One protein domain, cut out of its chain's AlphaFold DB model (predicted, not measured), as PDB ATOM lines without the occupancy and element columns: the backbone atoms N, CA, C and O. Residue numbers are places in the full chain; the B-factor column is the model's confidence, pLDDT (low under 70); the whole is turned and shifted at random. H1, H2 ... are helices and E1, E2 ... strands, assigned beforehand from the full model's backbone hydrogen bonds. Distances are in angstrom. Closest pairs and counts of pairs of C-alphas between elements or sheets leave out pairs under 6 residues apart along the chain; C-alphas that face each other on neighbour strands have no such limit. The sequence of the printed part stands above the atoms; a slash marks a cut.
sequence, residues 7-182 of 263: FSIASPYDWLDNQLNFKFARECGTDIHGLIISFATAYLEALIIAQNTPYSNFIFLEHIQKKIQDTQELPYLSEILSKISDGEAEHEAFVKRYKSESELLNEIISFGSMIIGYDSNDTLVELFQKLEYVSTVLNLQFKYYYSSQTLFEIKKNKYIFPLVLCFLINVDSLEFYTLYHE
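This is residues 7 to 182 of the 263 residues of an uncharacterized protein of Stentor coeruleus (UniProt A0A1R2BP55). A strongly twisted sheet of five strands curls round one long helix, H2, which runs through the middle of the domain. On the side of H2 away from the sheet, H6 crosses it nearly at right angles, with H4 and H5 near one end of H2 and H3 beyond H4; H7 packs by E2 and E3 at one edge of the sheet, and short H1 lies by E1 on the opposite face from H2. The printed part has 176 residues, with seven named helices and five named strands in the order H1 E1 H2 H3 H4 H5 H6 H7 E2 E3 E4 E5; the sheet runs E1, E5, E4, E2, E3 and is mixed. The class is mixed, helices and strands. The whole is compact and rounded, with a radius of gyration of the C-alphas of 15.7 A and spans of 43 by 36 by 34 A.

The sheet has E1, residues 22 to 30, 20.9 A long; E5, residues 175 to 181, 19.4 A; E4, residues 163 to 170, 23.0 A; E2, residues 140 to 146, 19.9 A; and E3, residues 149 to 154. H2, residues 31 to 50, is the longest helix at 28.8 A, from C-alpha 31 at (-35.591, 28.407, -46.885) to C-alpha 50 at (-44.941, 2.785, -37.777). The other helices are H1, residues 14 to 20, beginning with C-alpha 14 at (-23.169, 18.689, -28.758); H3, residues 58 to 71, 19.7 A; H4, residues 75 to 85; H5, residues 91 to 100; H6, residues 102 to 116, 21.2 A; and H7, residues 124 to 138, 20.3 A. E5 ends with C-alpha 181 at (-33.105, 10.295, -31.411).

E1 and E3 are the edge strands of the sheet. E1 and E5 are antiparallel, with N 26 and O 178 at 2.9 A. E5 and E4 form an antiparallel hairpin, with N 177 and O 168 at 2.9 A. E4 and E2 are parallel at 23 degrees, with N 165 and O 141 at 2.8 A. E2 and E3 form another hairpin, with N 151 and O 144 at 2.7 A. H2 is on the sheet, which curls round it; the closest C-alphas of H2 and E5 are those of Gly 34 and Phe 176, 5.3 A apart. H1 is on the opposite face, at a height over the sheet of 5.1 A, over none of the strands. H7 is on the sheet too, over none of its strands; its closest C-alphas to E2 are Ser 135 and Gln 141, 5.8 A apart. H6 is the hub, touching four helices. It touches H2 about perpendicular, at 88 degrees, with the C-alphas of Ala 40 and Gly 112 closest at 4.7 A. It touches H7 at 80 degrees, about perpendicular, closest at Ile 116 and Lys 130, 5.7 A. It touches H4 at a steep tilt of 65 degrees, closest at Tyr 76 and Leu 104, 5.7 A. H5 and H6 touch only at the corner, closest at Tyr 98 and Leu 105, 5.5 A. H2 and H5 only just touch, with 3 pairs of C-alphas within 8 A, closest at Ile 48 and His 91, 6.2 A. H3 and H4 form a helical hairpin at a shallow tilt of 19 degrees, closest at Phe 58 and Ser 85, 6.7 A. H3 is not on the sheet. Every O i to N i+4 pair is within hydrogen-bond range in H1, H2, H3, H4, H6 and H7; in H5 it is 5 of 6.

The C-alphas of Asn 18 and Asp 70 are the two farthest apart, at 46.4 A. The printed part has no cut, and no link is long. Residues 7 to 8 pair, antiparallel, with residues 24 to 25 of E1. The mean pLDDT of the printed part is 74.9, and 60 residues are under 70, among them residues 53 to 72 and 155 to 164.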
ATOM      1  N   PHE A   7     -25.958  12.986 -40.830       74.44
ATOM      2  CA  PHE A   7     -24.702  13.031 -40.092       74.44
ATOM      3  C   PHE A   7     -24.945  12.788 -38.604       74.44
ATOM      4  O   PHE A   7     -26.016  13.087 -38.073       74.44
ATOM      5  N   SER A   8     -23.948  12.204 -37.939       78.50
ATOM      6  CA  SER A   8     -23.914  12.155 -36.480       78.50
ATOM      7  C   SER A   8     -23.770  13.574 -35.953       78.50
ATOM      8  O   SER A   8     -22.910  14.318 -36.431       78.50
ATOM      9  N   ILE A   9     -24.586  13.928 -34.971       76.06
ATOM     10  CA  ILE A   9     -24.485  15.210 -34.285       76.06
ATOM     11  C   ILE A   9     -23.120  15.247 -33.589       76.06
ATOM     12  O   ILE A   9     -22.809  14.407 -32.751       76.06
ATOM     13  N   ALA A  10     -22.279  16.180 -34.021       68.56
ATOM     14  CA  ALA A  10     -20.982  16.490 -33.438       68.56
ATOM     15  C   ALA A  10     -20.871  18.015 -33.309       68.56
ATOM     16  O   ALA A  10     -21.670  18.747 -33.909       68.56
ATOM     17  N   SER A  11     -19.887  18.489 -32.546       48.50
ATOM     18  CA  SER A  11     -19.601  19.910 -32.322       48.50
ATOM     19  C   SER A  11     -19.740  20.712 -33.624       48.50
ATOM     20  O   SER A  11     -19.064  20.373 -34.602       48.50
ATOM     21  N   PRO A  12     -20.601  21.751 -33.684       60.72
ATOM     22  CA  PRO A  12     -21.062  22.612 -32.580       60.72
ATOM     23  C   PRO A  12     -22.387  22.212 -31.898       60.72
ATOM     24  O   PRO A  12     -22.868  22.932 -31.023       60.72
ATOM     25  N   TYR A  13     -23.000  21.086 -32.268       72.19
ATOM     26  CA  TYR A  13     -24.353  20.727 -31.817       72.19
ATOM     27  C   TYR A  13     -24.392  19.757 -30.628       72.19
ATOM     28  O   TYR A  13     -25.400  19.095 -30.400       72.19
ATOM     29  N   ASP A  14     -23.322  19.678 -29.838       73.00
ATOM     30  CA  ASP A  14     -23.169  18.689 -28.758       73.00
ATOM     31  C   ASP A  14     -24.276  18.749 -27.689       73.00
ATOM     32  O   ASP A  14     -24.495  17.777 -26.970       73.00
ATOM     33  N   TRP A  15     -24.997  19.868 -27.571       66.38
ATOM     34  CA  TRP A  15     -26.154  19.996 -26.680       66.38
ATOM     35  C   TRP A  15     -27.355  19.154 -27.143       66.38
ATOM     36  O   TRP A  15     -28.092  18.650 -26.297       66.38
ATOM     37  N   LEU A  16     -27.537  18.946 -28.453       65.25
ATOM     38  CA  LEU A  16     -28.586  18.069 -28.986       65.25
ATOM     39  C   LEU A  16     -28.362  16.627 -28.541       65.25
ATOM     40  O   LEU A  16     -29.319  15.946 -28.173       65.25
ATOM     41  N   ASP A  17     -27.105  16.189 -28.538       64.50
ATOM     42  CA  ASP A  17     -26.736  14.852 -28.093       64.50
ATOM     43  C   ASP A  17     -26.790  14.747 -26.561       64.50
ATOM     44  O   ASP A  17     -27.567  13.979 -26.002       64.50
ATOM     45  N   ASN A  18     -26.037  15.595 -25.858       64.88
ATOM     46  CA  ASN A  18     -25.817  15.443 -24.419       64.88
ATOM     47  C   ASN A  18     -26.995  15.883 -23.532       64.88
ATOM     48  O   ASN A  18     -27.035  15.503 -22.364       64.88
ATOM     49  N   GLN A  19     -27.922  16.707 -24.036       66.50
ATOM     50  CA  GLN A  19     -29.064  17.204 -23.249       66.50
ATOM     51  C   GLN A  19     -30.414  16.692 -23.758       66.50
ATOM     52  O   GLN A  19     -31.330  16.507 -22.959       66.50
ATOM     53  N   LEU A  20     -30.547  16.460 -25.069       63.88
ATOM     54  CA  LEU A  20     -31.816  16.094 -25.708       63.88
ATOM     55  C   LEU A  20     -31.806  14.696 -26.352       63.88
ATOM     56  O   LEU A  20     -32.845  14.254 -26.838       63.88
ATOM     57  N   ASN A  21     -30.673  13.981 -26.306       66.81
ATOM     58  CA  ASN A  21     -30.486  12.613 -26.811       66.81
ATOM     59  C   ASN A  21     -30.741  12.431 -28.324       66.81
ATOM     60  O   ASN A  21     -31.063  11.330 -28.794       66.81
ATOM     61  N   PHE A  22     -30.578  13.491 -29.116       71.88
ATOM     62  CA  PHE A  22     -30.539  13.384 -30.574       71.88
ATOM     63  C   PHE A  22     -29.143  12.952 -31.029       71.88
ATOM     64  O   PHE A  22     -28.157  13.626 -30.752       71.88
ATOM     65  N   LYS A  23     -29.057  11.846 -31.776       70.94
ATOM     66  CA  LYS A  23     -27.778  11.304 -32.276       70.94
ATOM     67  C   LYS A  23     -27.498  11.658 -33.721       70.94
ATOM     68  O   LYS A  23     -26.336  11.717 -34.124       70.94
ATOM     69  N   PHE A  24     -28.545  11.881 -34.510       74.94
ATOM     70  CA  PHE A  24     -28.403  12.174 -35.927       74.94
ATOM     71  C   PHE A  24     -29.230  13.385 -36.318       74.94
ATOM     72  O   PHE A  24     -30.330  13.604 -35.809       74.94
ATOM     73  N   ALA A  25     -28.701  14.138 -37.271       80.31
ATOM     74  CA  ALA A  25     -29.412  15.198 -37.956       80.31
ATOM     75  C   ALA A  25     -29.337  14.945 -39.460       80.31
ATOM     76  O   ALA A  25     -28.340  14.436 -39.984       80.31
ATOM     77  N   ARG A  26     -30.417  15.280 -40.155       83.38
ATOM     78  CA  ARG A  26     -30.482  15.262 -41.610       83.38
ATOM     79  C   ARG A  26     -30.677  16.671 -42.092       83.38
ATOM     80  O   ARG A  26     -31.699  17.264 -41.778       83.38
ATOM     81  N   GLU A  27     -29.719  17.166 -42.850       85.69
ATOM     82  CA  GLU A  27     -29.860  18.430 -43.555       85.69
ATOM     83  C   GLU A  27     -30.969  18.288 -44.615       85.69
ATOM     84  O   GLU A  27     -31.094  17.263 -45.291       85.69
ATOM     85  N   CYS A  28     -31.855  19.277 -44.681       85.19
ATOM     86  CA  CYS A  28     -33.019  19.288 -45.568       85.19
ATOM     87  C   CYS A  28     -32.979  20.461 -46.553       85.19
ATOM     88  O   CYS A  28     -33.850  20.563 -47.412       85.19
ATOM     89  N   GLY A  29     -31.935  21.288 -46.487       83.94
ATOM     90  CA  GLY A  29     -31.740  22.466 -47.321       83.94
ATOM     91  C   GLY A  29     -32.158  23.757 -46.638       83.94
ATOM     92  O   GLY A  29     -32.366  23.796 -45.427       83.94
ATOM     93  N   THR A  30     -32.253  24.811 -47.440       78.88
ATOM     94  CA  THR A  30     -32.510  26.175 -46.982       78.88
ATOM     95  C   THR A  30     -33.928  26.622 -47.298       78.88
ATOM     96  O   THR A  30     -34.605  26.050 -48.162       78.88
ATOM     97  N   ASP A  31     -34.348  27.687 -46.622       78.12
ATOM     98  CA  ASP A  31     -35.591  28.407 -46.885       78.12
ATOM     99  C   ASP A  31     -36.844  27.531 -46.710       78.12
ATOM    100  O   ASP A  31     -36.828  26.451 -46.115       78.12
ATOM    101  N   ILE A  32     -37.968  28.000 -47.251       79.00
ATOM    102  CA  ILE A  32     -39.257  27.304 -47.196       79.00
ATOM    103  C   ILE A  32     -39.171  25.892 -47.797       79.00
ATOM    104  O   ILE A  32     -39.783  24.959 -47.277       79.00
ATOM    105  N   HIS A  33     -38.366  25.697 -48.842       81.88
ATOM    106  CA  HIS A  33     -38.149  24.370 -49.416       81.88
ATOM    107  C   HIS A  33     -37.493  23.422 -48.407       81.88
ATOM    108  O   HIS A  33     -37.941  22.285 -48.276       81.88
ATOM    109  N   GLY A  34     -36.487  23.885 -47.659       84.06
ATOM    110  CA  GLY A  34     -35.849  23.101 -46.604       84.06
ATOM    111  C   GLY A  34     -36.829  22.692 -45.510       84.06
ATOM    112  O   GLY A  34     -36.844  21.533 -45.087       84.06
ATOM    113  N   LEU A  35     -37.720  23.604 -45.122       83.56
ATOM    114  CA  LEU A  35     -38.799  23.326 -44.178       83.56
ATOM    115  C   LEU A  35     -39.774  22.263 -44.713       83.56
ATOM    116  O   LEU A  35     -40.038  21.279 -44.021       83.56
ATOM    117  N   ILE A  36     -40.255  22.400 -45.952       87.19
ATOM    118  CA  ILE A  36     -41.172  21.435 -46.585       87.19
ATOM    119  C   ILE A  36     -40.523  20.052 -46.697       87.19
ATOM    120  O   ILE A  36     -41.145  19.048 -46.346       87.19
ATOM    121  N   ILE A  37     -39.262  19.994 -47.133       88.88
ATOM    122  CA  ILE A  37     -38.490  18.750 -47.235       88.88
ATOM    123  C   ILE A  37     -38.323  18.115 -45.858       88.88
ATOM    124  O   ILE A  37     -38.518  16.906 -45.724       88.88
ATOM    125  N   SER A  38     -37.986  18.907 -44.838       86.62
ATOM    126  CA  SER A  38     -37.808  18.400 -43.476       86.62
ATOM    127  C   SER A  38     -39.092  17.771 -42.946       86.62
ATOM    128  O   SER A  38     -39.067  16.639 -42.468       86.62
ATOM    129  N   PHE A  39     -40.233  18.438 -43.131       86.56
ATOM    130  CA  PHE A  39     -41.536  17.903 -42.764       86.56
ATOM    131  C   PHE A  39     -41.856  16.610 -43.519       86.56
ATOM    132  O   PHE A  39     -42.143  15.590 -42.894       86.56
ATOM    133  N   ALA A  40     -41.796  16.643 -44.852       88.69
ATOM    134  CA  ALA A  40     -42.202  15.521 -45.691       88.69
ATOM    135  C   ALA A  40     -41.340  14.279 -45.438       88.69
ATOM    136  O   ALA A  40     -41.864  13.171 -45.323       88.69
ATOM    137  N   THR A  41     -40.025  14.468 -45.288       88.31
ATOM    138  CA  THR A  41     -39.085  13.379 -44.999       88.31
ATOM    139  C   THR A  41     -39.336  12.804 -43.612       88.31
ATOM    140  O   THR A  41     -39.494  11.594 -43.483       88.31
ATOM    141  N   ALA A  42     -39.435  13.653 -42.583       84.06
ATOM    142  CA  ALA A  42     -39.699  13.204 -41.218       84.06
ATOM    143  C   ALA A  42     -41.024  12.435 -41.120       84.06
ATOM    144  O   ALA A  42     -41.102  11.403 -40.455       84.06
ATOM    145  N   TYR A  43     -42.053  12.913 -41.821       84.00
ATOM    146  CA  TYR A  43     -43.364  12.282 -41.844       84.00
ATOM    147  C   TYR A  43     -43.342  10.919 -42.554       84.00
ATOM    148  O   TYR A  43     -43.840   9.941 -42.000       84.00
ATOM    149  N   LEU A  44     -42.721  10.813 -43.734       86.50
ATOM    150  CA  LEU A  44     -42.586   9.538 -44.452       86.50
ATOM    151  C   LEU A  44     -41.732   8.524 -43.680       86.50
ATOM    152  O   LEU A  44     -42.123   7.365 -43.575       86.50
ATOM    153  N   GLU A  45     -40.600   8.942 -43.105       84.06
ATOM    154  CA  GLU A  45     -39.759   8.053 -42.292       84.06
ATOM    155  C   GLU A  45     -40.531   7.543 -41.062       84.06
ATOM    156  O   GLU A  45     -40.480   6.348 -40.763       84.06
ATOM    157  N   ALA A  46     -41.330   8.398 -40.411       77.88
ATOM    158  CA  ALA A  46     -42.197   7.993 -39.303       77.88
ATOM    159  C   ALA A  46     -43.269   6.975 -39.729       77.88
ATOM    160  O   ALA A  46     -43.509   6.004 -39.013       77.88
ATOM    161  N   LEU A  47     -43.882   7.155 -40.903       78.94
ATOM    162  CA  LEU A  47     -44.858   6.209 -41.452       78.94
ATOM    163  C   LEU A  47     -44.230   4.842 -41.746       78.94
ATOM    164  O   LEU A  47     -44.810   3.820 -41.389       78.94
ATOM    165  N   ILE A  48     -43.030   4.815 -42.330       84.06
ATOM    166  CA  ILE A  48     -42.284   3.572 -42.589       84.06
ATOM    167  C   ILE A  48     -41.988   2.833 -41.278       84.06
ATOM    168  O   ILE A  48     -42.142   1.618 -41.193       84.06
ATOM    169  N   ILE A  49     -41.574   3.549 -40.233       77.06
ATOM    170  CA  ILE A  49     -41.272   2.939 -38.931       77.06
ATOM    171  C   ILE A  49     -42.552   2.412 -38.264       77.06
ATOM    172  O   ILE A  49     -42.545   1.330 -37.678       77.06
ATOM    173  N   ALA A  50     -43.664   3.139 -38.390       71.69
ATOM    174  CA  ALA A  50     -44.941   2.785 -37.777       71.69
ATOM    175  C   ALA A  50     -45.779   1.767 -38.577       71.69
ATOM    176  O   ALA A  50     -46.789   1.295 -38.053       71.69
ATOM    177  N   GLN A  51     -45.387   1.398 -39.802       77.44
ATOM    178  CA  GLN A  51     -46.220   0.630 -40.745       77.44
ATOM    179  C   GLN A  51     -46.725  -0.726 -40.214       77.44
ATOM    180  O   GLN A  51     -47.812  -1.155 -40.567       77.44
ATOM    181  N   ASN A  52     -45.973  -1.383 -39.325       70.38
ATOM    182  CA  ASN A  52     -46.338  -2.685 -38.744       70.38
ATOM    183  C   ASN A  52     -46.961  -2.566 -37.346       70.38
ATOM    184  O   ASN A  52     -47.080  -3.546 -36.609       70.38
ATOM    185  N   THR A  53     -47.325  -1.350 -36.953       63.22
ATOM    186  CA  THR A  53     -47.941  -1.066 -35.662       63.22
ATOM    187  C   THR A  53     -49.430  -0.770 -35.854       63.22
ATOM    188  O   THR A  53     -49.825  -0.238 -36.893       63.22
ATOM    189  N   PRO A  54     -50.277  -1.017 -34.839       52.06
ATOM    190  CA  PRO A  54     -51.678  -0.581 -34.864       52.06
ATOM    191  C   PRO A  54     -51.838   0.954 -34.850       52.06
ATOM    192  O   PRO A  54     -52.960   1.450 -34.760       52.06
ATOM    193  N   TYR A  55     -50.727   1.694 -34.913       51.25
ATOM    194  CA  TYR A  55     -50.636   3.144 -34.802       51.25
ATOM    195  C   TYR A  55     -50.397   3.841 -36.154       51.25
ATOM    196  O   TYR A  55     -50.343   5.069 -36.212       51.25
ATOM    197  N   SER A  56     -50.266   3.084 -37.252       52.16
ATOM    198  CA  SER A  56     -50.216   3.652 -38.603       52.16
ATOM    199  C   SER A  56     -51.594   4.191 -39.004       52.16
ATOM    200  O   SER A  56     -52.602   3.481 -38.950       52.16
ATOM    201  N   ASN A  57     -51.660   5.466 -39.405       55.12
ATOM    202  CA  ASN A  57     -52.896   6.117 -39.843       55.12
ATOM    203  C   ASN A  57     -53.235   5.716 -41.289       55.12
ATOM    204  O   ASN A  57     -53.192   6.539 -42.207       55.12
ATOM    205  N   PHE A  58     -53.555   4.435 -41.489       56.88
ATOM    206  CA  PHE A  58     -53.879   3.866 -42.799       56.88
ATOM    207  C   PHE A  58     -55.036   4.598 -43.488       56.88
ATOM    208  O   PHE A  58     -54.995   4.794 -44.694       56.88
ATOM    209  N   ILE A  59     -56.006   5.119 -42.728       54.22
ATOM    210  CA  ILE A  59     -57.122   5.904 -43.280       54.22
ATOM    211  C   ILE A  59     -56.617   7.207 -43.917       54.22
ATOM    212  O   ILE A  59     -57.063   7.583 -45.001       54.22
ATOM    213  N   PHE A  60     -55.687   7.916 -43.276       61.91
ATOM    214  CA  PHE A  60     -55.087   9.114 -43.864       61.91
ATOM    215  C   PHE A  60     -54.178   8.780 -45.054       61.91
ATOM    216  O   PHE A  60     -54.205   9.500 -46.055       61.91
ATOM    217  N   LEU A  61     -53.429   7.676 -44.980       62.69
ATOM    218  CA  LEU A  61     -52.626   7.177 -46.100       62.69
ATOM    219  C   LEU A  61     -53.491   6.868 -47.326       62.69
ATOM    220  O   LEU A  61     -53.161   7.326 -48.416       62.69
ATOM    221  N   GLU A  62     -54.627   6.193 -47.151       61.25
ATOM    222  CA  GLU A  62     -55.586   5.909 -48.226       61.25
ATOM    223  C   GLU A  62     -56.136   7.198 -48.862       61.25
ATOM    224  O   GLU A  62     -56.247   7.297 -50.084       61.25
ATOM    225  N   HIS A  63     -56.436   8.225 -48.058       64.12
ATOM    226  CA  HIS A  63     -56.904   9.519 -48.573       64.12
ATOM    227  C   HIS A  63     -55.820  10.264 -49.353       64.12
ATOM    228  O   HIS A  63     -56.113  10.856 -50.393       64.12
ATOM    229  N   ILE A  64     -54.574  10.236 -48.874       67.44
ATOM    230  CA  ILE A  64     -53.427  10.772 -49.612       67.44
ATOM    231  C   ILE A  64     -53.262  10.025 -50.931       67.44
ATOM    232  O   ILE A  64     -53.157  10.668 -51.969       67.44
ATOM    233  N   GLN A  65     -53.230   8.692 -50.897       67.12
ATOM    234  CA  GLN A  65     -53.031   7.856 -52.080       67.12
ATOM    235  C   GLN A  65     -54.103   8.142 -53.123       67.12
ATOM    236  O   GLN A  65     -53.780   8.367 -54.287       67.12
ATOM    237  N   LYS A  66     -55.364   8.240 -52.694       66.12
ATOM    238  CA  LYS A  66     -56.472   8.627 -53.563       66.12
ATOM    239  C   LYS A  66     -56.291  10.032 -54.137       66.12
ATOM    240  O   LYS A  66     -56.455  10.223 -55.334       66.12
ATOM    241  N   LYS A  67     -55.900  11.015 -53.320       67.25
ATOM    242  CA  LYS A  67     -55.654  12.385 -53.795       67.25
ATOM    243  C   LYS A  67     -54.521  12.435 -54.821       67.25
ATOM    244  O   LYS A  67     -54.662  13.128 -55.822       67.25
ATOM    245  N   ILE A  68     -53.435  11.693 -54.602       68.19
ATOM    246  CA  ILE A  68     -52.340  11.561 -55.568       68.19
ATOM    247  C   ILE A  68     -52.886  10.964 -56.870       68.19
ATOM    248  O   ILE A  68     -52.789  11.616 -57.900       68.19
ATOM    249  N   GLN A  69     -53.570   9.818 -56.812       69.94
ATOM    250  CA  GLN A  69     -54.180   9.175 -57.986       69.94
ATOM    251  C   GLN A  69     -55.138  10.097 -58.762       69.94
ATOM    252  O   GLN A  69     -55.150  10.066 -59.990       69.94
ATOM    253  N   ASP A  70     -55.914  10.923 -58.057       60.22
ATOM    254  CA  ASP A  70     -56.921  11.808 -58.648       60.22
ATOM    255  C   ASP A  70     -56.332  13.112 -59.225       60.22
ATOM    256  O   ASP A  70     -56.970  13.737 -60.075       60.22
ATOM    257  N   THR A  71     -55.161  13.576 -58.760       59.41
ATOM    258  CA  THR A  71     -54.672  14.940 -59.071       59.41
ATOM    259  C   THR A  71     -53.221  15.062 -59.534       59.41
ATOM    260  O   THR A  71     -52.893  16.086 -60.138       59.41
ATOM    261  N   GLN A  72     -52.345  14.083 -59.289       62.31
ATOM    262  CA  GLN A  72     -50.917  14.179 -59.620       62.31
ATOM    263  C   GLN A  72     -50.311  12.823 -60.019       62.31
ATOM    264  O   GLN A  72     -50.420  11.834 -59.301       62.31
ATOM    265  N   GLU A  73     -49.568  12.779 -61.126       70.94
ATOM    266  CA  GLU A  73     -48.704  11.635 -61.441       70.94
ATOM    267  C   GLU A  73     -47.445  11.685 -60.551       70.94
ATOM    268  O   GLU A  73     -46.417  12.217 -60.962       70.94
ATOM    269  N   LEU A  74     -47.528  11.163 -59.317       85.50
ATOM    270  CA  LEU A  74     -46.378  10.960 -58.413       85.50
ATOM    271  C   LEU A  74     -46.040   9.457 -58.293       85.50
ATOM    272  O   LEU A  74     -46.381   8.829 -57.280       85.50
ATOM    273  N   PRO A  75     -45.481   8.816 -59.338       87.44
ATOM    274  CA  PRO A  75     -45.269   7.369 -59.364       87.44
ATOM    275  C   PRO A  75     -44.298   6.856 -58.294       87.44
ATOM    276  O   PRO A  75     -44.559   5.804 -57.706       87.44
ATOM    277  N   TYR A  76     -43.202   7.568 -58.011       90.00
ATOM    278  CA  TYR A  76     -42.194   7.105 -57.049       90.00
ATOM    279  C   TYR A  76     -42.728   7.139 -55.616       90.00
ATOM    280  O   TYR A  76     -42.539   6.202 -54.837       90.00
ATOM    281  N   LEU A  77     -43.451   8.197 -55.271       89.38
ATOM    282  CA  LEU A  77     -44.126   8.348 -53.996       89.38
ATOM    283  C   LEU A  77     -45.287   7.364 -53.865       89.38
ATOM    284  O   LEU A  77     -45.452   6.776 -52.801       89.38
ATOM    285  N   SER A  78     -46.065   7.150 -54.928       87.56
ATOM    286  CA  SER A  78     -47.154   6.162 -54.925       87.56
ATOM    287  C   SER A  78     -46.632   4.758 -54.621       87.56
ATOM    288  O   SER A  78     -47.227   4.046 -53.813       87.56
ATOM    289  N   GLU A  79     -45.485   4.381 -55.196       89.62
ATOM    290  CA  GLU A  79     -44.802   3.118 -54.896       89.62
ATOM    291  C   GLU A  79     -44.423   3.016 -53.407       89.62
ATOM    292  O   GLU A  79     -44.671   1.995 -52.766       89.62
ATOM    293  N   ILE A  80     -43.848   4.080 -52.837       90.31
ATOM    294  CA  ILE A  80     -43.446   4.118 -51.422       90.31
ATOM    295  C   ILE A  80     -44.662   4.028 -50.505       90.31
ATOM    296  O   ILE A  80     -44.654   3.243 -49.561       90.31
ATOM    297  N   LEU A  81     -45.711   4.802 -50.783       87.69
ATOM    298  CA  LEU A  81     -46.934   4.781 -49.990       87.69
ATOM    299  C   LEU A  81     -47.611   3.408 -50.057       87.69
ATOM    300  O   LEU A  81     -48.097   2.953 -49.029       87.69
ATOM    301  N   SER A  82     -47.618   2.733 -51.215       86.25
ATOM    302  CA  SER A  82     -48.120   1.351 -51.319       86.25
ATOM    303  C   SER A  82     -47.327   0.420 -50.413       86.25
ATOM    304  O   SER A  82     -47.912  -0.250 -49.575       86.25
ATOM    305  N   LYS A  83     -45.991   0.459 -50.488       90.00
ATOM    306  CA  LYS A  83     -45.129  -0.364 -49.628       90.00
ATOM    307  C   LYS A  83     -45.360  -0.109 -48.141       90.00
ATOM    308  O   LYS A  83     -45.304  -1.051 -47.361       90.00
ATOM    309  N   ILE A  84     -45.627   1.137 -47.742       86.56
ATOM    310  CA  ILE A  84     -45.997   1.468 -46.357       86.56
ATOM    311  C   ILE A  84     -47.346   0.828 -46.006       86.56
ATOM    312  O   ILE A  84     -47.465   0.218 -44.947       86.56
ATOM    313  N   SER A  85     -48.353   0.951 -46.875       82.44
ATOM    314  CA  SER A  85     -49.670   0.327 -46.678       82.44
ATOM    315  C   SER A  85     -49.583  -1.197 -46.556       82.44
ATOM    316  O   SER A  85     -50.285  -1.784 -45.736       82.44
ATOM    317  N   ASP A  86     -48.691  -1.817 -47.327       86.44
ATOM    318  CA  ASP A  86     -48.473  -3.265 -47.366       86.44
ATOM    319  C   ASP A  86     -47.546  -3.767 -46.233       86.44
ATOM    320  O   ASP A  86     -47.396  -4.973 -46.039       86.44
ATOM    321  N   GLY A  87     -46.937  -2.862 -45.453       85.00
ATOM    322  CA  GLY A  87     -46.000  -3.200 -44.372       85.00
ATOM    323  C   GLY A  87     -44.603  -3.630 -44.849       85.00
ATOM    324  O   GLY A  87     -43.828  -4.201 -44.076       85.00
ATOM    325  N   GLU A  88     -44.278  -3.357 -46.113       91.06
ATOM    326  CA  GLU A  88     -43.073  -3.795 -46.828       91.06
ATOM    327  C   GLU A  88     -42.037  -2.674 -47.031       91.06
ATOM    328  O   GLU A  88     -40.991  -2.886 -47.654       91.06
ATOM    329  N   ALA A  89     -42.291  -1.453 -46.555       89.81
ATOM    330  CA  ALA A  89     -41.373  -0.343 -46.770       89.81
ATOM    331  C   ALA A  89     -40.103  -0.490 -45.921       89.81
ATOM    332  O   ALA A  89     -40.130  -0.500 -44.694       89.81
ATOM    333  N   GLU A  90     -38.940  -0.532 -46.558       88.75
ATOM    334  CA  GLU A  90     -37.669  -0.565 -45.840       88.75
ATOM    335  C   GLU A  90     -37.111   0.851 -45.658       88.75
ATOM    336  O   GLU A  90     -36.800   1.541 -46.632       88.75
ATOM    337  N   HIS A  91     -36.915   1.273 -44.405       84.94
ATOM    338  CA  HIS A  91     -36.384   2.602 -44.086       84.94
ATOM    339  C   HIS A  91     -35.026   2.870 -44.757       84.94
ATOM    340  O   HIS A  91     -34.805   3.934 -45.329       84.94
ATOM    341  N   GLU A  92     -34.110   1.899 -44.740       83.94
ATOM    342  CA  GLU A  92     -32.780   2.060 -45.347       83.94
ATOM    343  C   GLU A  92     -32.846   2.141 -46.880       83.94
ATOM    344  O   GLU A  92     -32.120   2.938 -47.481       83.94
ATOM    345  N   ALA A  93     -33.755   1.389 -47.510       87.31
ATOM    346  CA  ALA A  93     -33.997   1.473 -48.946       87.31
ATOM    347  C   ALA A  93     -34.595   2.834 -49.329       87.31
ATOM    348  O   ALA A  93     -34.103   3.469 -50.262       87.31
ATOM    349  N   PHE A  94     -35.587   3.321 -48.577       88.62
ATOM    350  CA  PHE A  94     -36.159   4.657 -48.763       88.62
ATOM    351  C   PHE A  94     -35.083   5.745 -48.653       88.62
ATOM    352  O   PHE A  94     -34.911   6.530 -49.587       88.62
ATOM    353  N   VAL A  95     -34.284   5.725 -47.578       82.62
ATOM    354  CA  VAL A  95     -33.182   6.681 -47.355       82.62
ATOM    355  C   VAL A  95     -32.155   6.667 -48.476       82.62
ATOM    356  O   VAL A  95     -31.613   7.716 -48.829       82.62
ATOM    357  N   LYS A  96     -31.857   5.495 -49.037       85.06
ATOM    358  CA  LYS A  96     -30.942   5.385 -50.173       85.06
ATOM    359  C   LYS A  96     -31.537   6.032 -51.422       85.06
ATOM    360  O   LYS A  96     -30.837   6.807 -52.067       85.06
ATOM    361  N   ARG A  97     -32.803   5.744 -51.731       87.81
ATOM    362  CA  ARG A  97     -33.472   6.207 -52.953       87.81
ATOM    363  C   ARG A  97     -33.598   7.718 -53.011       87.81
ATOM    364  O   ARG A  97     -33.086   8.308 -53.953       87.81
ATOM    365  N   TYR A  98     -34.174   8.374 -52.003       83.81
ATOM    366  CA  TYR A  98     -34.387   9.826 -52.108       83.81
ATOM    367  C   TYR A  98     -33.082  10.642 -52.060       83.81
ATOM    368  O   TYR A  98     -33.076  11.811 -52.434       83.81
ATOM    369  N   LYS A  99     -31.959  10.047 -51.626       80.19
ATOM    370  CA  LYS A  99     -30.624  10.661 -51.739       80.19
ATOM    371  C   LYS A  99     -30.055  10.611 -53.158       80.19
ATOM    372  O   LYS A  99     -29.211  11.440 -53.486       80.19
ATOM    373  N   SER A 100     -30.443   9.617 -53.956       81.75
ATOM    374  CA  SER A 100     -29.885   9.370 -55.290       81.75
ATOM    375  C   SER A 100     -30.843   9.681 -56.439       81.75
ATOM    376  O   SER A 100     -30.384   9.863 -57.560       81.75
ATOM    377  N   GLU A 101     -32.148   9.719 -56.177       88.06
ATOM    378  CA  GLU A 101     -33.213   9.908 -57.165       88.06
ATOM    379  C   GLU A 101     -33.783  11.328 -57.035       88.06
ATOM    380  O   GLU A 101     -34.571  11.618 -56.133       88.06
ATOM    381  N   SER A 102     -33.379  12.229 -57.935       85.75
ATOM    382  CA  SER A 102     -33.867  13.616 -57.973       85.75
ATOM    383  C   SER A 102     -35.381  13.715 -58.167       85.75
ATOM    384  O   SER A 102     -36.033  14.596 -57.614       85.75
ATOM    385  N   GLU A 103     -35.939  12.795 -58.940       89.38
ATOM    386  CA  GLU A 103     -37.350  12.686 -59.269       89.38
ATOM    387  C   GLU A 103     -38.158  12.384 -58.008       89.38
ATOM    388  O   GLU A 103     -39.093  13.115 -57.693       89.38
ATOM    389  N   LEU A 104     -37.724  11.400 -57.214       90.31
ATOM    390  CA  LEU A 104     -38.341  11.096 -55.927       90.31
ATOM    391  C   LEU A 104     -38.260  12.288 -54.962       90.31
ATOM    392  O   LEU A 104     -39.232  12.578 -54.269       90.31
ATOM    393  N   LEU A 105     -37.139  13.013 -54.921       87.88
ATOM    394  CA  LEU A 105     -37.035  14.216 -54.093       87.88
ATOM    395  C   LEU A 105     -38.072  15.280 -54.489       87.88
ATOM    396  O   LEU A 105     -38.722  15.858 -53.618       87.88
ATOM    397  N   ASN A 106     -38.262  15.517 -55.787       88.62
ATOM    398  CA  ASN A 106     -39.274  16.457 -56.275       88.62
ATOM    399  C   ASN A 106     -40.696  16.009 -55.906       88.62
ATOM    400  O   ASN A 106     -41.538  16.841 -55.551       88.62
ATOM    401  N   GLU A 107     -40.967  14.704 -55.930       90.12
ATOM    402  CA  GLU A 107     -42.248  14.163 -55.476       90.12
ATOM    403  C   GLU A 107     -42.438  14.303 -53.959       90.12
ATOM    404  O   GLU A 107     -43.533  14.642 -53.520       90.12
ATOM    405  N   ILE A 108     -41.384  14.137 -53.151       89.12
ATOM    406  CA  ILE A 108     -41.419  14.377 -51.695       89.12
ATOM    407  C   ILE A 108     -41.715  15.851 -51.390       89.12
ATOM    408  O   ILE A 108     -42.503  16.152 -50.492       89.12
ATOM    409  N   ILE A 109     -41.130  16.782 -52.148       88.50
ATOM    410  CA  ILE A 109     -41.447  18.214 -52.025       88.50
ATOM    411  C   ILE A 109     -42.913  18.462 -52.385       88.50
ATOM    412  O   ILE A 109     -43.626  19.130 -51.639       88.50
ATOM    413  N   SER A 110     -43.381  17.894 -53.500       85.94
ATOM    414  CA  SER A 110     -44.774  18.024 -53.948       85.94
ATOM    415  C   SER A 110     -45.750  17.468 -52.911       85.94
ATOM    416  O   SER A 110     -46.764  18.094 -52.610       85.94
ATOM    417  N   PHE A 111     -45.401  16.344 -52.289       86.88
ATOM    418  CA  PHE A 111     -46.142  15.725 -51.199       86.88
ATOM    419  C   PHE A 111     -46.233  16.607 -49.957       86.88
ATOM    420  O   PHE A 111     -47.329  16.834 -49.442       86.88
ATOM    421  N   GLY A 112     -45.096  17.133 -49.491       86.00
ATOM    422  CA  GLY A 112     -45.053  18.055 -48.360       86.00
ATOM    423  C   GLY A 112     -45.904  19.293 -48.619       86.00
ATOM    424  O   GLY A 112     -46.763  19.635 -47.807       86.00
ATOM    425  N   SER A 113     -45.738  19.901 -49.795       85.69
ATOM    426  CA  SER A 113     -46.534  21.049 -50.230       85.69
ATOM    427  C   SER A 113     -48.025  20.724 -50.292       85.69
ATOM    428  O   SER A 113     -48.841  21.517 -49.834       85.69
ATOM    429  N   MET A 114     -48.401  19.541 -50.786       79.94
ATOM    430  CA  MET A 114     -49.794  19.097 -50.869       79.94
ATOM    431  C   MET A 114     -50.438  18.897 -49.492       79.94
ATOM    432  O   MET A 114     -51.617  19.225 -49.331       79.94
ATOM    433  N   ILE A 115     -49.711  18.330 -48.521       78.12
ATOM    434  CA  ILE A 115     -50.226  18.128 -47.158       78.12
ATOM    435  C   ILE A 115     -50.378  19.464 -46.439       78.12
ATOM    436  O   ILE A 115     -51.407  19.704 -45.811       78.12
ATOM    437  N   ILE A 116     -49.366  20.327 -46.537       81.50
ATOM    438  CA  ILE A 116     -49.389  21.646 -45.899       81.50
ATOM    439  C   ILE A 116     -50.398  22.567 -46.603       81.50
ATOM    440  O   ILE A 116     -50.984  23.444 -45.978       81.50
ATOM    441  N   GLY A 117     -50.652  22.354 -47.895       79.56
ATOM    442  CA  GLY A 117     -51.391  23.294 -48.733       79.56
ATOM    443  C   GLY A 117     -50.548  24.518 -49.093       79.56
ATOM    444  O   GLY A 117     -51.091  25.618 -49.180       79.56
ATOM    445  N   TYR A 118     -49.231  24.335 -49.232       82.75
ATOM    446  CA  TYR A 118     -48.282  25.390 -49.582       82.75
ATOM    447  C   TYR A 118     -48.454  25.843 -51.039       82.75
ATOM    448  O   TYR A 118     -48.539  25.013 -51.948       82.75
ATOM    449  N   ASP A 119     -48.458  27.156 -51.240       80.00
ATOM    450  CA  ASP A 119     -48.366  27.844 -52.526       80.00
ATOM    451  C   ASP A 119     -47.036  28.605 -52.590       80.00
ATOM    452  O   ASP A 119     -46.584  29.162 -51.595       80.00
ATOM    453  N   SER A 120     -46.422  28.689 -53.772       77.75
ATOM    454  CA  SER A 120     -45.183  29.451 -53.992       77.75
ATOM    455  C   SER A 120     -45.238  30.929 -53.576       77.75
ATOM    456  O   SER A 120     -44.188  31.545 -53.419       77.75
ATOM    457  N   ASN A 121     -46.436  31.500 -53.433       78.44
ATOM    458  CA  ASN A 121     -46.648  32.874 -52.985       78.44
ATOM    459  C   ASN A 121     -46.844  33.000 -51.469       78.44
ATOM    460  O   ASN A 121     -46.972  34.123 -50.981       78.44
ATOM    461  N   ASP A 122     -46.900  31.888 -50.733       73.69
ATOM    462  CA  ASP A 122     -47.079  31.926 -49.288       73.69
ATOM    463  C   ASP A 122     -45.864  32.552 -48.601       73.69
ATOM    464  O   ASP A 122     -44.704  32.203 -48.836       73.69
ATOM    465  N   THR A 123     -46.156  33.421 -47.649       72.75
ATOM    466  CA  THR A 123     -45.197  33.886 -46.656       72.75
ATOM    467  C   THR A 123     -44.881  32.787 -45.638       72.75
ATOM    468  O   THR A 123     -45.656  31.855 -45.408       72.75
ATOM    469  N   LEU A 124     -43.760  32.936 -44.927       69.31
ATOM    470  CA  LEU A 124     -43.400  32.042 -43.820       69.31
ATOM    471  C   LEU A 124     -44.492  31.995 -42.725       69.31
ATOM    472  O   LEU A 124     -44.699  30.964 -42.092       69.31
ATOM    473  N   VAL A 125     -45.226  33.097 -42.536       68.38
ATOM    474  CA  VAL A 125     -46.361  33.199 -41.603       68.38
ATOM    475  C   VAL A 125     -47.510  32.294 -42.021       68.38
ATOM    476  O   VAL A 125     -47.999  31.505 -41.212       68.38
ATOM    477  N   GLU A 126     -47.937  32.401 -43.277       73.81
ATOM    478  CA  GLU A 126     -49.010  31.573 -43.835       73.81
ATOM    479  C   GLU A 126     -48.622  30.096 -43.800       73.81
ATOM    480  O   GLU A 126     -49.442  29.238 -43.474       73.81
ATOM    481  N   LEU A 127     -47.345  29.796 -44.034       76.38
ATOM    482  CA  LEU A 127     -46.825  28.444 -43.918       76.38
ATOM    483  C   LEU A 127     -46.916  27.905 -42.483       76.38
ATOM    484  O   LEU A 127     -47.370  26.779 -42.283       76.38
ATOM    485  N   PHE A 128     -46.552  28.694 -41.469       75.44
ATOM    486  CA  PHE A 128     -46.701  28.272 -40.074       75.44
ATOM    487  C   PHE A 128     -48.165  28.111 -39.656       75.44
ATOM    488  O   PHE A 128     -48.486  27.143 -38.969       75.44
ATOM    489  N   GLN A 129     -49.074  28.969 -40.126       73.69
ATOM    490  CA  GLN A 129     -50.522  28.794 -39.924       73.69
ATOM    491  C   GLN A 129     -51.019  27.467 -40.488       73.69
ATOM    492  O   GLN A 129     -51.767  26.732 -39.840       73.69
ATOM    493  N   LYS A 130     -50.566  27.137 -41.696       78.38
ATOM    494  CA  LYS A 130     -50.872  25.867 -42.343       78.38
ATOM    495  C   LYS A 130     -50.280  24.689 -41.566       78.38
ATOM    496  O   LYS A 130     -50.972  23.692 -41.375       78.38
ATOM    497  N   LEU A 131     -49.066  24.808 -41.026       80.00
ATOM    498  CA  LEU A 131     -48.469  23.790 -40.150       80.00
ATOM    499  C   LEU A 131     -49.236  23.608 -38.829       80.00
ATOM    500  O   LEU A 131     -49.368  22.477 -38.363       80.00
ATOM    501  N   GLU A 132     -49.799  24.665 -38.237       73.88
ATOM    502  CA  GLU A 132     -50.704  24.538 -37.081       73.88
ATOM    503  C   GLU A 132     -51.981  23.767 -37.421       73.88
ATOM    504  O   GLU A 132     -52.432  22.909 -36.652       73.88
ATOM    505  N   TYR A 133     -52.553  24.035 -38.593       70.44
ATOM    506  CA  TYR A 133     -53.698  23.281 -39.082       70.44
ATOM    507  C   TYR A 133     -53.331  21.805 -39.296       70.44
ATOM    508  O   TYR A 133     -54.013  20.919 -38.781       70.44
ATOM    509  N   VAL A 134     -52.200  21.524 -39.950       75.31
ATOM    510  CA  VAL A 134     -51.674  20.159 -40.125       75.31
ATOM    511  C   VAL A 134     -51.422  19.476 -38.776       75.31
ATOM    512  O   VAL A 134     -51.795  18.317 -38.611       75.31
ATOM    513  N   SER A 135     -50.859  20.180 -37.786       74.88
ATOM    514  CA  SER A 135     -50.673  19.686 -36.408       74.88
ATOM    515  C   SER A 135     -51.984  19.204 -35.798       74.88
ATOM    516  O   SER A 135     -52.040  18.125 -35.204       74.88
ATOM    517  N   THR A 136     -53.051  19.969 -36.004       66.50
ATOM    518  CA  THR A 136     -54.394  19.627 -35.533       66.50
ATOM    519  C   THR A 136     -54.936  18.394 -36.254       66.50
ATOM    520  O   THR A 136     -55.369  17.439 -35.606       66.50
ATOM    521  N   VAL A 137     -54.888  18.398 -37.590       64.69
ATOM    522  CA  VAL A 137     -55.520  17.382 -38.450       64.69
ATOM    523  C   VAL A 137     -54.807  16.036 -38.375       64.69
ATOM    524  O   VAL A 137     -55.458  14.995 -38.313       64.69
ATOM    525  N   LEU A 138     -53.477  16.048 -38.363       69.56
ATOM    526  CA  LEU A 138     -52.644  14.844 -38.393       69.56
ATOM    527  C   LEU A 138     -52.162  14.410 -37.012       69.56
ATOM    528  O   LEU A 138     -51.410  13.445 -36.912       69.56
ATOM    529  N   ASN A 139     -52.609  15.094 -35.954       64.31
ATOM    530  CA  ASN A 139     -52.160  14.846 -34.588       64.31
ATOM    531  C   ASN A 139     -50.625  14.909 -34.480       64.31
ATOM    532  O   ASN A 139     -49.989  14.018 -33.917       64.31
ATOM    533  N   LEU A 140     -50.027  15.946 -35.068       73.00
ATOM    534  CA  LEU A 140     -48.582  16.163 -35.045       73.00
ATOM    535  C   LEU A 140     -48.227  17.230 -34.026       73.00
ATOM    536  O   LEU A 140     -48.976  18.180 -33.810       73.00
ATOM    537  N   GLN A 141     -47.038  17.115 -33.468       73.25
ATOM    538  CA  GLN A 141     -46.401  18.171 -32.712       73.25
ATOM    539  C   GLN A 141     -45.087  18.519 -33.402       73.25
ATOM    540  O   GLN A 141     -44.261  17.642 -33.624       73.25
ATOM    541  N   PHE A 142     -44.869  19.792 -33.711       78.00
ATOM    542  CA  PHE A 142     -43.614  20.248 -34.301       78.00
ATOM    543  C   PHE A 142     -42.790  20.938 -33.222       78.00
ATOM    544  O   PHE A 142     -43.293  21.835 -32.546       78.00
ATOM    545  N   LYS A 143     -41.535  20.528 -33.050       74.25
ATOM    546  CA  LYS A 143     -40.576  21.175 -32.153       74.25
ATOM    547  C   LYS A 143     -39.402  21.683 -32.963       74.25
ATOM    548  O   LYS A 143     -38.688  20.880 -33.558       74.25
ATOM    549  N   TYR A 144     -39.185  22.987 -32.950       74.38
ATOM    550  CA  TYR A 144     -38.041  23.607 -33.604       74.38
ATOM    551  C   TYR A 144     -37.037  24.031 -32.546       74.38
ATOM    552  O   TYR A 144     -37.410  24.635 -31.543       74.38
ATOM    553  N   TYR A 145     -35.772  23.700 -32.758       69.94
ATOM    554  CA  TYR A 145     -34.677  24.050 -31.868       69.94
ATOM    555  C   TYR A 145     -33.730  25.031 -32.554       69.94
ATOM    556  O   TYR A 145     -33.461  24.915 -33.752       69.94
ATOM    557  N   TYR A 146     -33.200  25.961 -31.765       72.50
ATOM    558  CA  TYR A 146     -32.083  26.826 -32.128       72.50
ATOM    559  C   TYR A 146     -31.180  26.948 -30.908       72.50
ATOM    560  O   TYR A 146     -31.618  27.390 -29.842       72.50
ATOM    561  N   SER A 147     -29.925  26.508 -31.048       68.94
ATOM    562  CA  SER A 147     -29.062  26.261 -29.886       68.94
ATOM    563  C   SER A 147     -29.786  25.391 -28.835       68.94
ATOM    564  O   SER A 147     -30.781  24.744 -29.133       68.94
ATOM    565  N   SER A 148     -29.331  25.376 -27.584       61.53
ATOM    566  CA  SER A 148     -29.914  24.569 -26.491       61.53
ATOM    567  C   SER A 148     -31.393  24.826 -26.143       61.53
ATOM    568  O   SER A 148     -31.901  24.245 -25.185       61.53
ATOM    569  N   GLN A 149     -32.103  25.680 -26.885       59.50
ATOM    570  CA  GLN A 149     -33.468  26.097 -26.588       59.50
ATOM    571  C   GLN A 149     -34.460  25.594 -27.642       59.50
ATOM    572  O   GLN A 149     -34.183  25.559 -28.843       59.50
ATOM    573  N   THR A 150     -35.658  25.223 -27.182       62.75
ATOM    574  CA  THR A 150     -36.815  25.083 -28.070       62.75
ATOM    575  C   THR A 150     -37.222  26.476 -28.520       62.75
ATOM    576  O   THR A 150     -37.663  27.286 -27.708       62.75
ATOM    577  N   LEU A 151     -37.059  26.728 -29.812       63.38
ATOM    578  CA  LEU A 151     -37.361  27.996 -30.450       63.38
ATOM    579  C   LEU A 151     -38.861  28.256 -30.454       63.38
ATOM    580  O   LEU A 151     -39.332  29.278 -29.974       63.38
ATOM    581  N   PHE A 152     -39.619  27.288 -30.961       66.56
ATOM    582  CA  PHE A 152     -41.068  27.288 -30.886       66.56
ATOM    583  C   PHE A 152     -41.604  25.867 -31.032       66.56
ATOM    584  O   PHE A 152     -40.957  24.959 -31.566       66.56
ATOM    585  N   GLU A 153     -42.814  25.685 -30.520       68.31
ATOM    586  CA  GLU A 153     -43.518  24.415 -30.506       68.31
ATOM    587  C   GLU A 153     -44.928  24.620 -31.055       68.31
ATOM    588  O   GLU A 153     -45.707  25.408 -30.517       68.31
ATOM    589  N   ILE A 154     -45.267  23.883 -32.110       70.94
ATOM    590  CA  ILE A 154     -46.633  23.797 -32.620       70.94
ATOM    591  C   ILE A 154     -47.264  22.546 -32.016       70.94
ATOM    592  O   ILE A 154     -46.911  21.426 -32.384       70.94
ATOM    593  N   LYS A 155     -48.197  22.749 -31.080       64.88
ATOM    594  CA  LYS A 155     -48.907  21.688 -30.351       64.88
ATOM    595  C   LYS A 155     -50.419  21.929 -30.354       64.88
ATOM    596  O   LYS A 155     -51.054  22.068 -29.311       64.88
ATOM    597  N   LYS A 156     -50.996  22.052 -31.550       64.81
ATOM    598  CA  LYS A 156     -52.449  22.219 -31.753       64.81
ATOM    599  C   LYS A 156     -53.164  20.878 -31.964       64.81
ATOM    600  O   LYS A 156     -54.313  20.833 -32.382       64.81
ATOM    601  N   ASN A 157     -52.489  19.776 -31.649       59.75
ATOM    602  CA  ASN A 157     -52.993  18.425 -31.816       59.75
ATOM    603  C   ASN A 157     -54.227  18.141 -30.939       59.75
ATOM    604  O   ASN A 157     -54.306  18.552 -29.781       59.75
ATOM    605  N   LYS A 158     -55.190  17.405 -31.504       51.75
ATOM    606  CA  LYS A 158     -56.468  17.079 -30.850       51.75
ATOM    607  C   LYS A 158     -56.363  15.915 -29.854       51.75
ATOM    608  O   LYS A 158     -57.203  15.810 -28.964       51.75
ATOM    609  N   TYR A 159     -55.358  15.046 -29.986       50.97
ATOM    610  CA  TYR A 159     -55.267  13.798 -29.220       50.97
ATOM    611  C   TYR A 159     -54.068  13.774 -28.267       50.97
ATOM    612  O   TYR A 159     -53.112  14.530 -28.411       50.97
ATOM    613  N   ILE A 160     -54.137  12.897 -27.263       43.09
ATOM    614  CA  ILE A 160     -53.234  12.878 -26.096       43.09
ATOM    615  C   ILE A 160     -51.787  12.512 -26.471       43.09
ATOM    616  O   ILE A 160     -50.854  12.957 -25.805       43.09
ATOM    617  N   PHE A 161     -51.597  11.767 -27.560       51.22
ATOM    618  CA  PHE A 161     -50.295  11.261 -27.992       51.22
ATOM    619  C   PHE A 161     -50.008  11.711 -29.432       51.22
ATOM    620  O   PHE A 161     -50.407  11.031 -30.376       51.22
ATOM    621  N   PRO A 162     -49.434  12.910 -29.638       54.88
ATOM    622  CA  PRO A 162     -49.087  13.379 -30.973       54.88
ATOM    623  C   PRO A 162     -47.792  12.749 -31.487       54.88
ATOM    624  O   PRO A 162     -46.852  12.523 -30.723       54.88
ATOM    625  N   LEU A 163     -47.693  12.566 -32.808       65.38
ATOM    626  CA  LEU A 163     -46.408  12.305 -33.457       65.38
ATOM    627  C   LEU A 163     -45.551  13.569 -33.363       65.38
ATOM    628  O   LEU A 163     -45.880  14.602 -33.944       65.38
ATOM    629  N   VAL A 164     -44.447  13.485 -32.626       65.06
ATOM    630  CA  VAL A 164     -43.534  14.613 -32.433       65.06
ATOM    631  C   VAL A 164     -42.471  14.615 -33.529       65.06
ATOM    632  O   VAL A 164     -41.654  13.702 -33.610       65.06
ATOM    633  N   LEU A 165     -42.455  15.668 -34.341       74.69
ATOM    634  CA  LEU A 165     -41.428  15.944 -35.338       74.69
ATOM    635  C   LEU A 165     -40.486  17.025 -34.801       74.69
ATOM    636  O   LEU A 165     -40.924  18.110 -34.412       74.69
ATOM    637  N   CYS A 166     -39.193  16.716 -34.755       73.69
ATOM    638  CA  CYS A 166     -38.169  17.586 -34.187       73.69
ATOM    639  C   CYS A 166     -37.254  18.120 -35.286       73.69
ATOM    640  O   CYS A 166     -36.715  17.347 -36.082       73.69
ATOM    641  N   PHE A 167     -37.036  19.429 -35.283       78.94
ATOM    642  CA  PHE A 167     -36.265  20.127 -36.299       78.94
ATOM    643  C   PHE A 167     -35.213  21.021 -35.658       78.94
ATOM    644  O   PHE A 167     -35.474  21.657 -34.641       78.94
ATOM    645  N   LEU A 168     -34.039  21.107 -36.268       77.12
ATOM    646  CA  LEU A 168     -33.055  22.140 -35.956       77.12
ATOM    647  C   LEU A 168     -33.114  23.187 -37.064       77.12
ATOM    648  O   LEU A 168     -33.205  22.837 -38.241       77.12
ATOM    649  N   ILE A 169     -33.066  24.457 -36.674       75.81
ATOM    650  CA  ILE A 169     -32.936  25.576 -37.602       75.81
ATOM    651  C   ILE A 169     -31.569  26.208 -37.363       75.81
ATOM    652  O   ILE A 169     -31.274  26.644 -36.249       75.81
ATOM    653  N   ASN A 170     -30.739  26.270 -38.401       73.56
ATOM    654  CA  ASN A 170     -29.607  27.187 -38.417       73.56
ATOM    655  C   ASN A 170     -30.125  28.535 -38.918       73.56
ATOM    656  O   ASN A 170     -30.377  28.702 -40.107       73.56
ATOM    657  N   VAL A 171     -30.366  29.462 -37.995       63.88
ATOM    658  CA  VAL A 171     -31.064  30.716 -38.312       63.88
ATOM    659  C   VAL A 171     -30.195  31.656 -39.148       63.88
ATOM    660  O   VAL A 171     -30.738  32.386 -39.973       63.88
ATOM    661  N   ASP A 172     -28.869  31.573 -39.011       62.41
ATOM    662  CA  ASP A 172     -27.926  32.416 -39.756       62.41
ATOM    663  C   ASP A 172     -27.994  32.154 -41.268       62.41
ATOM    664  O   ASP A 172     -27.819  33.070 -42.065       62.41
ATOM    665  N   SER A 173     -28.284  30.917 -41.676       64.25
ATOM    666  CA  SER A 173     -28.370  30.508 -43.085       64.25
ATOM    667  C   SER A 173     -29.740  29.954 -43.494       64.25
ATOM    668  O   SER A 173     -29.892  29.440 -44.602       64.25
ATOM    669  N   LEU A 174     -30.743  30.052 -42.610       67.81
ATOM    670  CA  LEU A 174     -32.080  29.463 -42.770       67.81
ATOM    671  C   LEU A 174     -32.042  27.994 -43.227       67.81
ATOM    672  O   LEU A 174     -32.850  27.570 -44.056       67.81
ATOM    673  N   GLU A 175     -31.105  27.206 -42.697       79.88
ATOM    674  CA  GLU A 175     -31.032  25.772 -42.979       79.88
ATOM    675  C   GLU A 175     -31.924  24.995 -42.019       79.88
ATOM    676  O   GLU A 175     -31.917  25.214 -40.804       79.88
ATOM    677  N   PHE A 176     -32.645  24.026 -42.567       81.94
ATOM    678  CA  PHE A 176     -33.536  23.160 -41.818       81.94
ATOM    679  C   PHE A 176     -32.961  21.759 -41.740       81.94
ATOM    680  O   PHE A 176     -32.451  21.210 -42.721       81.94
ATOM    681  N   TYR A 177     -33.103  21.158 -40.568       83.38
ATOM    682  CA  TYR A 177     -32.655  19.805 -40.305       83.38
ATOM    683  C   TYR A 177     -33.769  19.005 -39.646       83.38
ATOM    684  O   TYR A 177     -34.445  19.510 -38.755       83.38
ATOM    685  N   THR A 178     -33.912  17.737 -40.015       84.56
ATOM    686  CA  THR A 178     -34.704  16.772 -39.234       84.56
ATOM    687  C   THR A 178     -33.815  16.125 -38.179       84.56
ATOM    688  O   THR A 178     -32.709  15.683 -38.501       84.56
ATOM    689  N   LEU A 179     -34.282  16.052 -36.934       77.94
ATOM    690  CA  LEU A 179     -33.545  15.480 -35.807       77.94
ATOM    691  C   LEU A 179     -34.039  14.074 -35.465       77.94
ATOM    692  O   LEU A 179     -35.240  13.838 -35.351       77.94
ATOM    693  N   TYR A 180     -33.098  13.159 -35.226       72.25
ATOM    694  CA  TYR A 180     -33.374  11.758 -34.912       72.25
ATOM    695  C   TYR A 180     -32.744  11.377 -33.577       72.25
ATOM    696  O   TYR A 180     -31.537  11.532 -33.357       72.25
ATOM    697  N   HIS A 181     -33.572  10.853 -32.676       67.56
ATOM    698  CA  HIS A 181     -33.105  10.295 -31.411       67.56
ATOM    699  C   HIS A 181     -32.243   9.053 -31.658       67.56
ATOM    700  O   HIS A 181     -32.418   8.360 -32.655       67.56
ATOM    701  N   GLU A 182     -31.385   8.690 -30.705       56.34
ATOM    702  CA  GLU A 182     -30.616   7.429 -30.720       56.34
ATOM    703  C   GLU A 182     -31.448   6.179 -31.048       56.34
ATOM    704  O   GLU A 182     -30.988   5.259 -31.716       56.34
TER     705      GLU A 182